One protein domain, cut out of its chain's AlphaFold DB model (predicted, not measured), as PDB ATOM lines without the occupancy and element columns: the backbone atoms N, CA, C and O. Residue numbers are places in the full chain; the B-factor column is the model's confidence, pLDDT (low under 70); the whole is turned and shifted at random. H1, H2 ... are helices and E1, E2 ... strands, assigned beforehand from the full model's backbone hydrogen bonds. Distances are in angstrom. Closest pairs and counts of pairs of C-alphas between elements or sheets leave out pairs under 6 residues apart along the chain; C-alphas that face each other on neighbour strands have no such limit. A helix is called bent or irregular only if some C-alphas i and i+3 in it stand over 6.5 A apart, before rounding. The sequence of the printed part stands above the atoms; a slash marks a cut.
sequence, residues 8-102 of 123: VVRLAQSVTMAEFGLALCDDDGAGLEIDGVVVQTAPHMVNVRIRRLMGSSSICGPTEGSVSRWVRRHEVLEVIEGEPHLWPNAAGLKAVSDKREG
ATOM      1  N   VAL A   8     269.499 381.925 327.631       92.69
ATOM      2  CA  VAL A   8     269.834 380.696 326.918       92.69
ATOM      3  C   VAL A   8     269.352 379.531 327.765       92.69
ATOM      4  O   VAL A   8     269.657 379.440 328.950       92.69
ATOM      5  N   VAL A   9     268.551 378.654 327.176       93.06
ATOM      6  CA  VAL A   9     267.916 377.538 327.871       93.06
ATOM      7  C   VAL A   9     268.292 376.216 327.241       93.06
ATOM      8  O   VAL A   9     268.331 376.103 326.018       93.06
ATOM      9  N   ARG A  10     268.496 375.209 328.086       92.31
ATOM     10  CA  ARG A  10     268.619 373.808 327.691       92.31
ATOM     11  C   ARG A  10     267.229 373.187 327.573       92.31
ATOM     12  O   ARG A  10     266.372 373.359 328.443       92.31
ATOM     13  N   LEU A  11     267.003 372.493 326.470       90.25
ATOM     14  CA  LEU A  11     265.719 371.962 326.036       90.25
ATOM     15  C   LEU A  11     265.753 370.438 326.050       90.25
ATOM     16  O   LEU A  11     266.724 369.815 325.621       90.25
ATOM     17  N   ALA A  12     264.654 369.848 326.506       88.94
ATOM     18  CA  ALA A  12     264.482 368.409 326.583       88.94
ATOM     19  C   ALA A  12     264.558 367.740 325.203       88.94
ATOM     20  O   ALA A  12     264.178 368.323 324.183       88.94
ATOM     21  N   GLN A  13     264.941 366.461 325.191       84.25
ATOM     22  CA  GLN A  13     265.013 365.630 323.982       84.25
ATOM     23  C   GLN A  13     263.716 365.645 323.152       84.25
ATOM     24  O   GLN A  13     263.765 365.545 321.924       84.25
ATOM     25  N   SER A  14     262.547 365.793 323.788       85.19
ATOM     26  CA  SER A  14     261.262 365.905 323.082       85.19
ATOM     27  C   SER A  14     261.259 367.051 322.067       85.19
ATOM     28  O   SER A  14     260.700 366.911 320.978       85.19
ATOM     29  N   VAL A  15     261.942 368.155 322.383       85.25
ATOM     30  CA  VAL A  15     262.095 369.310 321.496       85.25
ATOM     31  C   VAL A  15     263.030 368.976 320.341       85.25
ATOM     32  O   VAL A  15     262.691 369.261 319.193       85.25
ATOM     33  N   THR A  16     264.152 368.310 320.615       80.19
ATOM     34  CA  THR A  16     265.101 367.850 319.591       80.19
ATOM     35  C   THR A  16     264.432 366.925 318.582       80.19
ATOM     36  O   THR A  16     264.528 367.147 317.376       80.19
ATOM     37  N   MET A  17     263.684 365.928 319.060       80.19
ATOM     38  CA  MET A  17     262.946 365.005 318.200       80.19
ATOM     39  C   MET A  17     261.893 365.740 317.363       80.19
ATOM     40  O   MET A  17     261.753 365.471 316.170       80.19
ATOM     41  N   ALA A  18     261.172 366.689 317.960       79.81
ATOM     42  CA  ALA A  18     260.117 367.426 317.274       79.81
ATOM     43  C   ALA A  18     260.637 368.505 316.301       79.81
ATOM     44  O   ALA A  18     259.882 368.949 315.431       79.81
ATOM     45  N   GLU A  19     261.888 368.948 316.448       76.00
ATOM     46  CA  GLU A  19     262.534 369.924 315.563       76.00
ATOM     47  C   GLU A  19     263.331 369.261 314.438       76.00
ATOM     48  O   GLU A  19     263.242 369.682 313.285       76.00
ATOM     49  N   PHE A  20     264.087 368.207 314.749       70.00
ATOM     50  CA  PHE A  20     264.979 367.549 313.793       70.00
ATOM     51  C   PHE A  20     264.414 366.246 313.216       70.00
ATOM     52  O   PHE A  20     265.007 365.691 312.292       70.00
ATOM     53  N   GLY A  21     263.274 365.753 313.719       66.56
ATOM     54  CA  GLY A  21     262.614 364.539 313.222       66.56
ATOM     55  C   GLY A  21     263.410 363.254 313.466       66.56
ATOM     56  O   GLY A  21     263.148 362.234 312.830       66.56
ATOM     57  N   LEU A  22     264.405 363.307 314.352       65.38
ATOM     58  CA  LEU A  22     265.337 362.226 314.635       65.38
ATOM     59  C   LEU A  22     265.407 362.025 316.148       65.38
ATOM     60  O   LEU A  22     265.588 362.983 316.900       65.38
ATOM     61  N   ALA A  23     265.283 360.773 316.588       66.69
ATOM     62  CA  ALA A  23     265.630 360.382 317.948       66.69
ATOM     63  C   ALA A  23     267.161 360.326 318.042       66.69
ATOM     64  O   ALA A  23     267.770 359.276 317.861       66.69
ATOM     65  N   LEU A  24     267.780 361.494 318.201       67.56
ATOM     66  CA  LEU A  24     269.224 361.612 318.358       67.56
ATOM     67  C   LEU A  24     269.586 361.286 319.805       67.56
ATOM     68  O   LEU A  24     268.914 361.754 320.730       67.56
ATOM     69  N   CYS A  25     270.643 360.497 319.969       71.75
ATOM     70  CA  CYS A  25     271.255 360.213 321.255       71.75
ATOM     71  C   CYS A  25     272.686 360.758 321.285       71.75
ATOM     72  O   CYS A  25     273.337 360.863 320.242       71.75
ATOM     73  N   ASP A  26     273.148 361.112 322.476       67.50
ATOM     74  CA  ASP A  26     274.513 361.538 322.752       67.50
ATOM     75  C   ASP A  26     275.485 360.348 322.848       67.50
ATOM     76  O   ASP A  26     275.213 359.237 322.367       67.50
ATOM     77  N   ASP A  27     276.678 360.587 323.400       66.00
ATOM     78  CA  ASP A  27     277.708 359.562 323.485       66.00
ATOM     79  C   ASP A  27     277.383 358.414 324.446       66.00
ATOM     80  O   ASP A  27     277.760 357.274 324.161       66.00
ATOM     81  N   ASP A  28     276.567 358.690 325.459       65.31
ATOM     82  CA  ASP A  28     276.168 357.769 326.522       65.31
ATOM     83  C   ASP A  28     274.806 357.100 326.256       65.31
ATOM     84  O   ASP A  28     274.311 356.308 327.061       65.31
ATOM     85  N   GLY A  29     274.194 357.382 325.100       62.47
ATOM     86  CA  GLY A  29     272.888 356.848 324.708       62.47
ATOM     87  C   GLY A  29     271.706 357.618 325.300       62.47
ATOM     88  O   GLY A  29     270.557 357.225 325.078       62.47
ATOM     89  N   ALA A  30     271.961 358.719 326.011       69.88
ATOM     90  CA  ALA A  30     270.928 359.628 326.471       69.88
ATOM     91  C   ALA A  30     270.422 360.482 325.308       69.88
ATOM     92  O   ALA A  30     271.070 360.642 324.276       69.88
ATOM     93  N   GLY A  31     269.205 360.996 325.441       69.31
ATOM     94  CA  GLY A  31     268.610 361.833 324.418       69.31
ATOM     95  C   GLY A  31     269.392 363.111 324.174       69.31
ATOM     96  O   GLY A  31     269.743 363.792 325.126       69.31
ATOM     97  N   LEU A  32     269.606 363.474 322.908       80.81
ATOM     98  CA  LEU A  32     270.290 364.718 322.584       80.81
ATOM     99  C   LEU A  32     269.442 365.908 323.044       80.81
ATOM    100  O   LEU A  32     268.368 366.177 322.498       80.81
ATOM    101  N   GLU A  33     269.945 366.625 324.035       86.06
ATOM    102  CA  GLU A  33     269.415 367.903 324.494       86.06
ATOM    103  C   GLU A  33     270.018 369.028 323.657       86.06
ATOM    104  O   GLU A  33     271.199 368.998 323.302       86.06
ATOM    105  N   ILE A  34     269.198 370.019 323.322       86.44
ATOM    106  CA  ILE A  34     269.624 371.179 322.533       86.44
ATOM    107  C   ILE A  34     269.379 372.454 323.315       86.44
ATOM    108  O   ILE A  34     268.592 372.469 324.254       86.44
ATOM    109  N   ASP A  35     270.008 373.545 322.914       91.31
ATOM    110  CA  ASP A  35     269.766 374.851 323.512       91.31
ATOM    111  C   ASP A  35     269.085 375.832 322.551       91.31
ATOM    112  O   ASP A  35     269.049 375.660 321.328       91.31
ATOM    113  N   GLY A  36     268.499 376.871 323.134       91.69
ATOM    114  CA  GLY A  36     267.897 377.973 322.402       91.69
ATOM    115  C   GLY A  36     267.762 379.216 323.266       91.69
ATOM    116  O   GLY A  36     267.877 379.165 324.484       91.69
ATOM    117  N   VAL A  37     267.493 380.351 322.628       93.81
ATOM    118  CA  VAL A  37     267.332 381.640 323.314       93.81
ATOM    119  C   VAL A  37     265.859 381.947 323.510       93.81
ATOM    120  O   VAL A  37     265.092 381.934 322.547       93.81
ATOM    121  N   VAL A  38     265.446 382.288 324.725       94.12
ATOM    122  CA  VAL A  38     264.074 382.702 325.016       94.12
ATOM    123  C   VAL A  38     263.763 384.018 324.299       94.12
ATOM    124  O   VAL A  38     264.369 385.059 324.544       94.12
ATOM    125  N   VAL A  39     262.769 383.990 323.415       95.19
ATOM    126  CA  VAL A  39     262.278 385.162 322.676       95.19
ATOM    127  C   VAL A  39     261.062 385.769 323.366       95.19
ATOM    128  O   VAL A  39     260.917 386.992 323.415       95.19
ATOM    129  N   GLN A  40     260.176 384.913 323.873       94.31
ATOM    130  CA  GLN A  40     258.912 385.312 324.479       94.31
ATOM    131  C   GLN A  40     258.447 384.261 325.486       94.31
ATOM    132  O   GLN A  40     258.604 383.063 325.261       94.31
ATOM    133  N   THR A  41     257.815 384.697 326.572       93.00
ATOM    134  CA  THR A  41     257.221 383.808 327.572       93.00
ATOM    135  C   THR A  41     255.701 383.966 327.611       93.00
ATOM    136  O   THR A  41     255.157 385.058 327.462       93.00
ATOM    137  N   ALA A  42     255.008 382.845 327.789       91.31
ATOM    138  CA  ALA A  42     253.573 382.746 328.031       91.31
ATOM    139  C   ALA A  42     253.334 381.849 329.270       91.31
ATOM    140  O   ALA A  42     254.277 381.201 329.739       91.31
ATOM    141  N   PRO A  43     252.112 381.784 329.838       87.62
ATOM    142  CA  PRO A  43     251.861 381.088 331.108       87.62
ATOM    143  C   PRO A  43     252.308 379.618 331.154       87.62
ATOM    144  O   PRO A  43     252.842 379.172 332.168       87.62
ATOM    145  N   HIS A  44     252.157 378.875 330.053       91.19
ATOM    146  CA  HIS A  44     252.535 377.451 329.966       91.19
ATOM    147  C   HIS A  44     253.527 377.136 328.842       91.19
ATOM    148  O   HIS A  44     253.998 376.004 328.730       91.19
ATOM    149  N   MET A  45     253.855 378.137 328.027       93.56
ATOM    150  CA  MET A  45     254.654 377.990 326.817       93.56
ATOM    151  C   MET A  45     255.777 379.023 326.800       93.56
ATOM    152  O   MET A  45     255.650 380.111 327.362       93.56
ATOM    153  N   VAL A  46     256.863 378.696 326.120       93.81
ATOM    154  CA  VAL A  46     258.024 379.562 325.932       93.81
ATOM    155  C   VAL A  46     258.377 379.526 324.457       93.81
ATOM    156  O   VAL A  46     258.493 378.452 323.875       93.81
ATOM    157  N   ASN A  47     258.499 380.688 323.828       94.44
ATOM    158  CA  ASN A  47     259.046 380.785 322.488       94.44
ATOM    159  C   ASN A  47     260.564 380.839 322.597       94.44
ATOM    160  O   ASN A  47     261.104 381.764 323.208       94.44
ATOM    161  N   VAL A  48     261.231 379.867 321.995       93.25
ATOM    162  CA  VAL A  48     262.684 379.769 321.942       93.25
ATOM    163  C   VAL A  48     263.156 379.889 320.501       93.25
ATOM    164  O   VAL A  48     262.516 379.388 319.579       93.25
ATOM    165  N   ARG A  49     264.279 380.572 320.298       92.25
ATOM    166  CA  ARG A  49     264.991 380.649 319.028       92.25
ATOM    167  C   ARG A  49     266.180 379.705 319.084       92.25
ATOM    168  O   ARG A  49     267.122 379.949 319.829       92.25
ATOM    169  N   ILE A  50     266.142 378.670 318.262       89.75
ATOM    170  CA  ILE A  50     267.208 377.678 318.131       89.75
ATOM    171  C   ILE A  50     268.049 378.072 316.916       89.75
ATOM    172  O   ILE A  50     267.509 378.222 315.814       89.75
ATOM    173  N   ARG A  51     269.355 378.291 317.105       86.81
ATOM    174  CA  ARG A  51     270.283 378.569 315.996       86.81
ATOM    175  C   ARG A  51     270.659 377.259 315.323       86.81
ATOM    176  O   ARG A  51     271.014 376.297 315.996       86.81
ATOM    177  N   ARG A  52     270.607 377.228 313.992       79.44
ATOM    178  CA  ARG A  52     271.049 376.060 313.230       79.44
ATOM    179  C   ARG A  52     271.674 376.417 311.892       79.44
ATOM    180  O   ARG A  52     271.310 377.416 311.277       79.44
ATOM    181  N   LEU A  53     272.542 375.549 311.395       77.94
ATOM    182  CA  LEU A  53     272.985 375.566 310.011       77.94
ATOM    183  C   LEU A  53     271.804 375.219 309.098       77.94
ATOM    184  O   LEU A  53     271.155 374.183 309.242       77.94
ATOM    185  N   MET A  54     271.523 376.097 308.147       68.75
ATOM    186  CA  MET A  54     270.645 375.833 307.015       68.75
ATOM    187  C   MET A  54     271.438 375.036 305.975       68.75
ATOM    188  O   MET A  54     272.658 375.171 305.872       68.75
ATOM    189  N   GLY A  55     270.755 374.160 305.230       58.53
ATOM    190  CA  GLY A  55     271.400 373.321 304.219       58.53
ATOM    191  C   GLY A  55     272.294 374.136 303.279       58.53
ATOM    192  O   GLY A  55     271.923 375.230 302.858       58.53
ATOM    193  N   SER A  56     273.472 373.600 302.961       52.41
ATOM    194  CA  SER A  56     274.359 374.182 301.958       52.41
ATOM    195  C   SER A  56     273.673 374.112 300.597       52.41
ATOM    196  O   SER A  56     273.422 373.020 300.081       52.41
ATOM    197  N   SER A  57     273.374 375.260 299.998       49.59
ATOM    198  CA  SER A  57     273.166 375.284 298.551       49.59
ATOM    199  C   SER A  57     274.517 375.015 297.879       49.59
ATOM    200  O   SER A  57     275.557 375.394 298.405       49.59
ATOM    201  N   SER A  58     274.548 374.390 296.705       51.28
ATOM    202  CA  SER A  58     275.800 374.162 295.960       51.28
ATOM    203  C   SER A  58     276.488 375.455 295.482       51.28
ATOM    204  O   SER A  58     277.550 375.388 294.873       51.28
ATOM    205  N   ILE A  59     275.877 376.619 295.728       54.84
ATOM    206  CA  ILE A  59     276.289 377.936 295.222       54.84
ATOM    207  C   ILE A  59     276.794 378.836 296.361       54.84
ATOM    208  O   ILE A  59     277.764 379.567 296.189       54.84
ATOM    209  N   CYS A  60     276.173 378.761 297.539       51.47
ATOM    210  CA  CYS A  60     276.591 379.465 298.748       51.47
ATOM    211  C   CYS A  60     276.867 378.453 299.858       51.47
ATOM    212  O   CYS A  60     276.043 377.568 300.097       51.47
ATOM    213  N   GLY A  61     278.007 378.615 300.538       54.25
ATOM    214  CA  GLY A  61     278.418 377.796 301.678       54.25
ATOM    215  C   GLY A  61     277.373 377.707 302.805       54.25
ATOM    216  O   GLY A  61     276.300 378.314 302.726       54.25
ATOM    217  N   PRO A  62     277.653 376.923 303.862       60.69
ATOM    218  CA  PRO A  62     276.706 376.699 304.950       60.69
ATOM    219  C   PRO A  62     276.202 378.035 305.503       60.69
ATOM    220  O   PRO A  62     276.984 378.887 305.916       60.69
ATOM    221  N   THR A  63     274.887 378.233 305.444       67.56
ATOM    222  CA  THR A  63     274.249 379.483 305.865       67.56
ATOM    223  C   THR A  63     273.729 379.310 307.281       67.56
ATOM    224  O   THR A  63     273.058 378.324 307.577       67.56
ATOM    225  N   GLU A  64     274.012 380.253 308.172       77.75
ATOM    226  CA  GLU A  64     273.414 380.251 309.505       77.75
ATOM    227  C   GLU A  64     271.951 380.696 309.441       77.75
ATOM    228  O   GLU A  64     271.607 381.689 308.800       77.75
ATOM    229  N   GLY A  65     271.075 379.965 310.121       79.62
ATOM    230  CA  GLY A  65     269.670 380.307 310.279       79.62
ATOM    231  C   GLY A  65     269.207 380.129 311.717       79.62
ATOM    232  O   GLY A  65     269.952 379.730 312.615       79.62
ATOM    233  N   SER A  66     267.934 380.425 311.950       83.06
ATOM    234  CA  SER A  66     267.298 380.124 313.226       83.06
ATOM    235  C   SER A  66     265.845 379.730 313.026       83.06
ATOM    236  O   SER A  66     265.199 380.178 312.078       83.06
ATOM    237  N   VAL A  67     265.342 378.889 313.923       84.88
ATOM    238  CA  VAL A  67     263.922 378.549 314.009       84.88
ATOM    239  C   VAL A  67     263.387 379.045 315.338       84.88
ATOM    240  O   VAL A  67     263.989 378.815 316.384       84.88
ATOM    241  N   SER A  68     262.246 379.727 315.289       88.62
ATOM    242  CA  SER A  68     261.471 380.064 316.478       88.62
ATOM    243  C   SER A  68     260.430 378.984 316.728       88.62
ATOM    244  O   SER A  68     259.631 378.675 315.845       88.62
ATOM    245  N   ARG A  69     260.412 378.444 317.945       88.12
ATOM    246  CA  ARG A  69     259.519 377.358 318.336       88.12
ATOM    247  C   ARG A  69     258.887 377.624 319.690       88.12
ATOM    248  O   ARG A  69     259.550 378.070 320.618       88.12
ATOM    249  N   TRP A  70     257.604 377.309 319.807       92.25
ATOM    250  CA  TRP A  70     256.921 377.269 321.093       92.25
ATOM    251  C   TRP A  70     257.125 375.903 321.748       92.25
ATOM    252  O   TRP A  70     256.707 374.887 321.198       92.25
ATOM    253  N   VAL A  71     257.745 375.898 322.923       92.69
ATOM    254  CA  VAL A  71     257.968 374.716 323.766       92.69
ATOM    255  C   VAL A  71     257.186 374.851 325.064       92.69
ATOM    256  O   VAL A  71     256.876 375.964 325.502       92.69
ATOM    257  N   ARG A  72     256.831 373.734 325.692       93.06
ATOM    258  CA  ARG A  72     256.184 373.762 327.006       93.06
ATOM    259  C   ARG A  72     257.212 374.122 328.070       93.06
ATOM    260  O   ARG A  72     258.375 373.749 327.974       93.06
ATOM    261  N   ARG A  73     256.785 374.795 329.139       91.06
ATOM    262  CA  ARG A  73     257.699 375.176 330.236       91.06
ATOM    263  C   ARG A  73     258.438 373.993 330.880       91.06
ATOM    264  O   ARG A  73     259.543 374.195 331.350       91.06
ATOM    265  N   HIS A  74     257.855 372.793 330.900       92.25
ATOM    266  CA  HIS A  74     258.524 371.592 331.429       92.25
ATOM    267  C   HIS A  74     259.535 370.965 330.462       92.25
ATOM    268  O   HIS A  74     260.270 370.071 330.855       92.25
ATOM    269  N   GLU A  75     259.546 371.394 329.199       90.44
ATOM    270  CA  GLU A  75     260.571 371.000 328.229       90.44
ATOM    271  C   GLU A  75     261.804 371.906 328.320       90.44
ATOM    272  O   GLU A  75     262.797 371.649 327.648       90.44
ATOM    273  N   VAL A  76     261.749 372.961 329.141       91.44
ATOM    274  CA  VAL A  76     262.910 373.766 329.517       91.44
ATOM    275  C   VAL A  76     263.511 373.152 330.777       91.44
ATOM    276  O   VAL A  76     262.879 373.169 331.833       91.44
ATOM    277  N   LEU A  77     264.706 372.583 330.640       91.31
ATOM    278  CA  LEU A  77     265.387 371.852 331.707       91.31
ATOM    279  C   LEU A  77     266.103 372.812 332.657       91.31
ATOM    280  O   LEU A  77     265.928 372.739 333.871       91.31
ATOM    281  N   GLU A  78     266.865 373.745 332.091       92.00
ATOM    282  CA  GLU A  78     267.614 374.747 332.842       92.00
ATOM    283  C   GLU A  78     267.958 375.966 331.976       92.00
ATOM    284  O   GLU A  78     267.837 375.937 330.750       92.00
ATOM    285  N   VAL A  79     268.389 377.043 332.630       91.81
ATOM    286  CA  VAL A  79     268.987 378.227 332.010       91.81
ATOM    287  C   VAL A  79     270.491 378.040 332.105       91.81
ATOM    288  O   VAL A  79     271.007 377.756 333.185       91.81
ATOM    289  N   ILE A  80     271.173 378.173 330.976       91.31
ATOM    290  CA  ILE A  80     272.619 378.019 330.860       91.31
ATOM    291  C   ILE A  80     273.267 379.386 330.653       91.31
ATOM    292  O   ILE A  80     272.699 380.274 330.018       91.31
ATOM    293  N   GLU A  81     274.472 379.552 331.187       85.75
ATOM    294  CA  GLU A  81     275.292 380.736 330.937       85.75
ATOM    295  C   GLU A  81     276.112 380.542 329.656       85.75
ATOM    296  O   GLU A  81     276.693 379.478 329.438       85.75
ATOM    297  N   GLY A  82     276.185 381.576 328.815       81.81
ATOM    298  CA  GLY A  82     277.002 381.575 327.599       81.81
ATOM    299  C   GLY A  82     276.218 381.870 326.324       81.81
ATOM    300  O   GLY A  82     275.068 382.308 326.363       81.81
ATOM    301  N   GLU A  83     276.871 381.677 325.178       82.38
ATOM    302  CA  GLU A  83     276.240 381.847 323.869       82.38
ATOM    303  C   GLU A  83     275.492 380.575 323.436       82.38
ATOM    304  O   GLU A  83     275.961 379.468 323.707       82.38
ATOM    305  N   PRO A  84     274.351 380.707 322.734       82.69
ATOM    306  CA  PRO A  84     273.627 379.557 322.204       82.69
ATOM    307  C   PRO A  84     274.448 378.833 321.128       82.69
ATOM    308  O   PRO A  84     275.032 379.476 320.246       82.69
ATOM    309  N   HIS A  85     274.428 377.502 321.141       83.56
ATOM    310  CA  HIS A  85     275.133 376.693 320.158       83.56
ATOM    311  C   HIS A  85     274.490 376.815 318.774       83.56
ATOM    312  O   HIS A  85     273.273 376.936 318.600       83.56
ATOM    313  N   LEU A  86     275.342 376.741 317.753       81.81
ATOM    314  CA  LEU A  86     274.921 376.619 316.367       81.81
ATOM    315  C   LEU A  86     274.750 375.136 316.020       81.81
ATOM    316  O   LEU A  86     275.721 374.434 315.746       81.81
ATOM    317  N   TRP A  87     273.506 374.660 316.013       81.19
ATOM    318  CA  TRP A  87     273.211 373.251 315.756       81.19
ATOM    319  C   TRP A  87     273.345 372.894 314.265       81.19
ATOM    320  O   TRP A  87     272.999 373.702 313.402       81.19
ATOM    321  N   PRO A  88     273.814 371.693 313.890       71.81
ATOM    322  CA  PRO A  88     273.823 371.288 312.488       71.81
ATOM    323  C   PRO A  88     272.390 371.151 311.944       71.81
ATOM    324  O   PRO A  88     271.434 370.961 312.696       71.81
ATOM    325  N   ASN A  89     272.220 371.190 310.619       70.25
ATOM    326  CA  ASN A  89     270.941 370.812 310.002       70.25
ATOM    327  C   ASN A  89     270.598 369.348 310.354       70.25
ATOM    328  O   ASN A  89     271.506 368.542 310.544       70.25
ATOM    329  N   ALA A  90     269.319 368.961 310.325       61.38
ATOM    330  CA  ALA A  90     268.860 367.577 310.477       61.38
ATOM    331  C   ALA A  90     269.636 366.591 309.578       61.38
ATOM    332  O   ALA A  90     270.013 365.511 310.023       61.38
ATOM    333  N   ALA A  91     269.958 366.983 308.338       56.09
ATOM    334  CA  ALA A  91     270.794 366.183 307.437       56.09
ATOM    335  C   ALA A  91     272.249 366.031 307.929       56.09
ATOM    336  O   ALA A  91     272.845 364.969 307.768       56.09
ATOM    337  N   GLY A  92     272.809 367.070 308.554       55.59
ATOM    338  CA  GLY A  92     274.137 367.034 309.172       55.59
ATOM    339  C   GLY A  92     274.156 366.197 310.453       55.59
ATOM    340  O   GLY A  92     275.056 365.384 310.631       55.59
ATOM    341  N   LEU A  93     273.124 366.318 311.292       58.91
ATOM    342  CA  LEU A  93     272.949 365.494 312.494       58.91
ATOM    343  C   LEU A  93     272.778 364.011 312.139       58.91
ATOM    344  O   LEU A  93     273.404 363.151 312.757       58.91
ATOM    345  N   LYS A  94     272.017 363.710 311.079       55.38
ATOM    346  CA  LYS A  94     271.901 362.355 310.532       55.38
ATOM    347  C   LYS A  94     273.237 361.826 310.007       55.38
ATOM    348  O   LYS A  94     273.585 360.695 310.306       55.38
ATOM    349  N   ALA A  95     274.009 362.632 309.276       52.78
ATOM    350  CA  ALA A  95     275.312 362.210 308.756       52.78
ATOM    351  C   ALA A  95     276.337 361.918 309.869       52.78
ATOM    352  O   ALA A  95     277.121 360.978 309.743       52.78
ATOM    353  N   VAL A  96     276.322 362.687 310.965       53.69
ATOM    354  CA  VAL A  96     277.154 362.425 312.153       53.69
ATOM    355  C   VAL A  96     276.720 361.126 312.842       53.69
ATOM    356  O   VAL A  96     277.570 360.291 313.147       53.69
ATOM    357  N   SER A  97     275.410 360.918 313.004       51.25
ATOM    358  CA  SER A  97     274.844 359.684 313.566       51.25
ATOM    359  C   SER A  97     275.165 358.449 312.704       51.25
ATOM    360  O   SER A  97     275.731 357.482 313.210       51.25
ATOM    361  N   ASP A  98     274.945 358.508 311.386       51.25
ATOM    362  CA  ASP A  98     275.236 357.413 310.449       51.25
ATOM    363  C   ASP A  98     276.745 357.086 310.390       51.25
ATOM    364  O   ASP A  98     277.132 355.923 310.215       51.25
ATOM    365  N   LYS A  99     277.623 358.097 310.525       52.16
ATOM    366  CA  LYS A  99     279.086 357.909 310.574       52.16
ATOM    367  C   LYS A  99     279.506 357.187 311.853       52.16
ATOM    368  O   LYS A  99     280.416 356.362 311.806       52.16
ATOM    369  N   ARG A 100     278.830 357.467 312.970       51.12
ATOM    370  CA  ARG A 100     279.081 356.849 314.276       51.12
ATOM    371  C   ARG A 100     278.553 355.414 314.365       51.12
ATOM    372  O   ARG A 100     279.234 354.561 314.918       51.12
ATOM    373  N   GLU A 101     277.415 355.117 313.738       51.62
ATOM    374  CA  GLU A 101     276.873 353.749 313.627       51.62
ATOM    375  C   GLU A 101     277.602 352.866 312.590       51.62
ATOM    376  O   GLU A 101     277.193 351.734 312.335       51.62
ATOM    377  N   GLY A 102     278.660 353.368 311.939       49.44
ATOM    378  CA  GLY A 102     279.396 352.625 310.910       49.44
ATOM    379  C   GLY A 102     278.591 352.348 309.631       49.44
ATOM    380  O   GLY A 102     279.016 351.550 308.796       49.44
TER     381      GLY A 102
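This is residues 8 to 102 of the 123 residues of an uncharacterized protein of Synechococcus sp. RS9902 (UniProt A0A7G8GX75). The main picture is one strongly twisted sheet of five strands, with the long hairpin of E3 and E4 along one edge and the short strands E1 and E5 at the other, joined through the bent strand E2. The short helix H1 packs on the sheet near E4 and E2, while H2, near E3 with its first residues, only grazes the sheet with residues 90 to 92, and its far end points away from the sheet. The printed part has 95 residues, with two named helices and five named strands in the order E1 H1 E2 E3 E4 E5 H2; the sheet's order is E4 E3 E2 E1 E5, all antiparallel, and the class is mixed, helices and strands. It is compact, with a radius of gyration of the C-alphas of 13.8 A and spans of 42 by 33 by 24 A.

Find C-alpha 8 at (269.834, 380.696, 326.918); from there E1 runs over residues 8 to 11, 9.7 A. H1 follows, residues 13 to 20, 10.4 A. E2, residues 34 to 41, measures 18.4 A and bends by 62 degrees at residue 37. Look next for E3, residues 45 to 54, 25.5 A, and E4, residues 63 to 72, 28.4 A, which begins at C-alpha 63, (274.249, 379.483, 305.865). E5 is residues 76 to 80, 10.7 A. H2, residues 90 to 100, 15.3 A, ends at C-alpha 100, (279.081, 356.849, 314.276).

Begin at E1: it is antiparallel to the edge strand E5 at 146 degrees, with N 10 and O 78 2.8 A apart. On its other side is E2, at 116 degrees, with N 11 and O 34 2.7 A apart. The pairing is staggered: E2 pairs with E1 over residues 34 to 37 and with E3 over 37 to 41, where N 39 and O 47 are 2.8 A apart. E2, E3 and E4 form a meander, each strand the antiparallel neighbour of the one before; in the hairpin of E3 and E4, N 50 and O 67 are 2.9 A apart. H1 is on the sheet at a height of 8.5 A, over none of its strands, but only just, with 2 of its C-alphas falling on E3; its closest C-alphas to E2 are Thr 16 and Ile 34, 6.3 A. H1 and H2 are close but not clearly touching, C-alphas 20 and 90 being 5.1 A apart. In both helices every O i to N i+4 pair is within hydrogen-bond range.

The C-alphas of Pro 43 and Gly 102 are the two farthest apart, 44.5 A. The printed part has no cut. The link from H1 to E2, residues 21 to 33, is long. Look for pLDDT under 70 at residues 21 to 24, 26 to 31, 54 to 63 and 90 to 102; the mean of the printed part is 77.0.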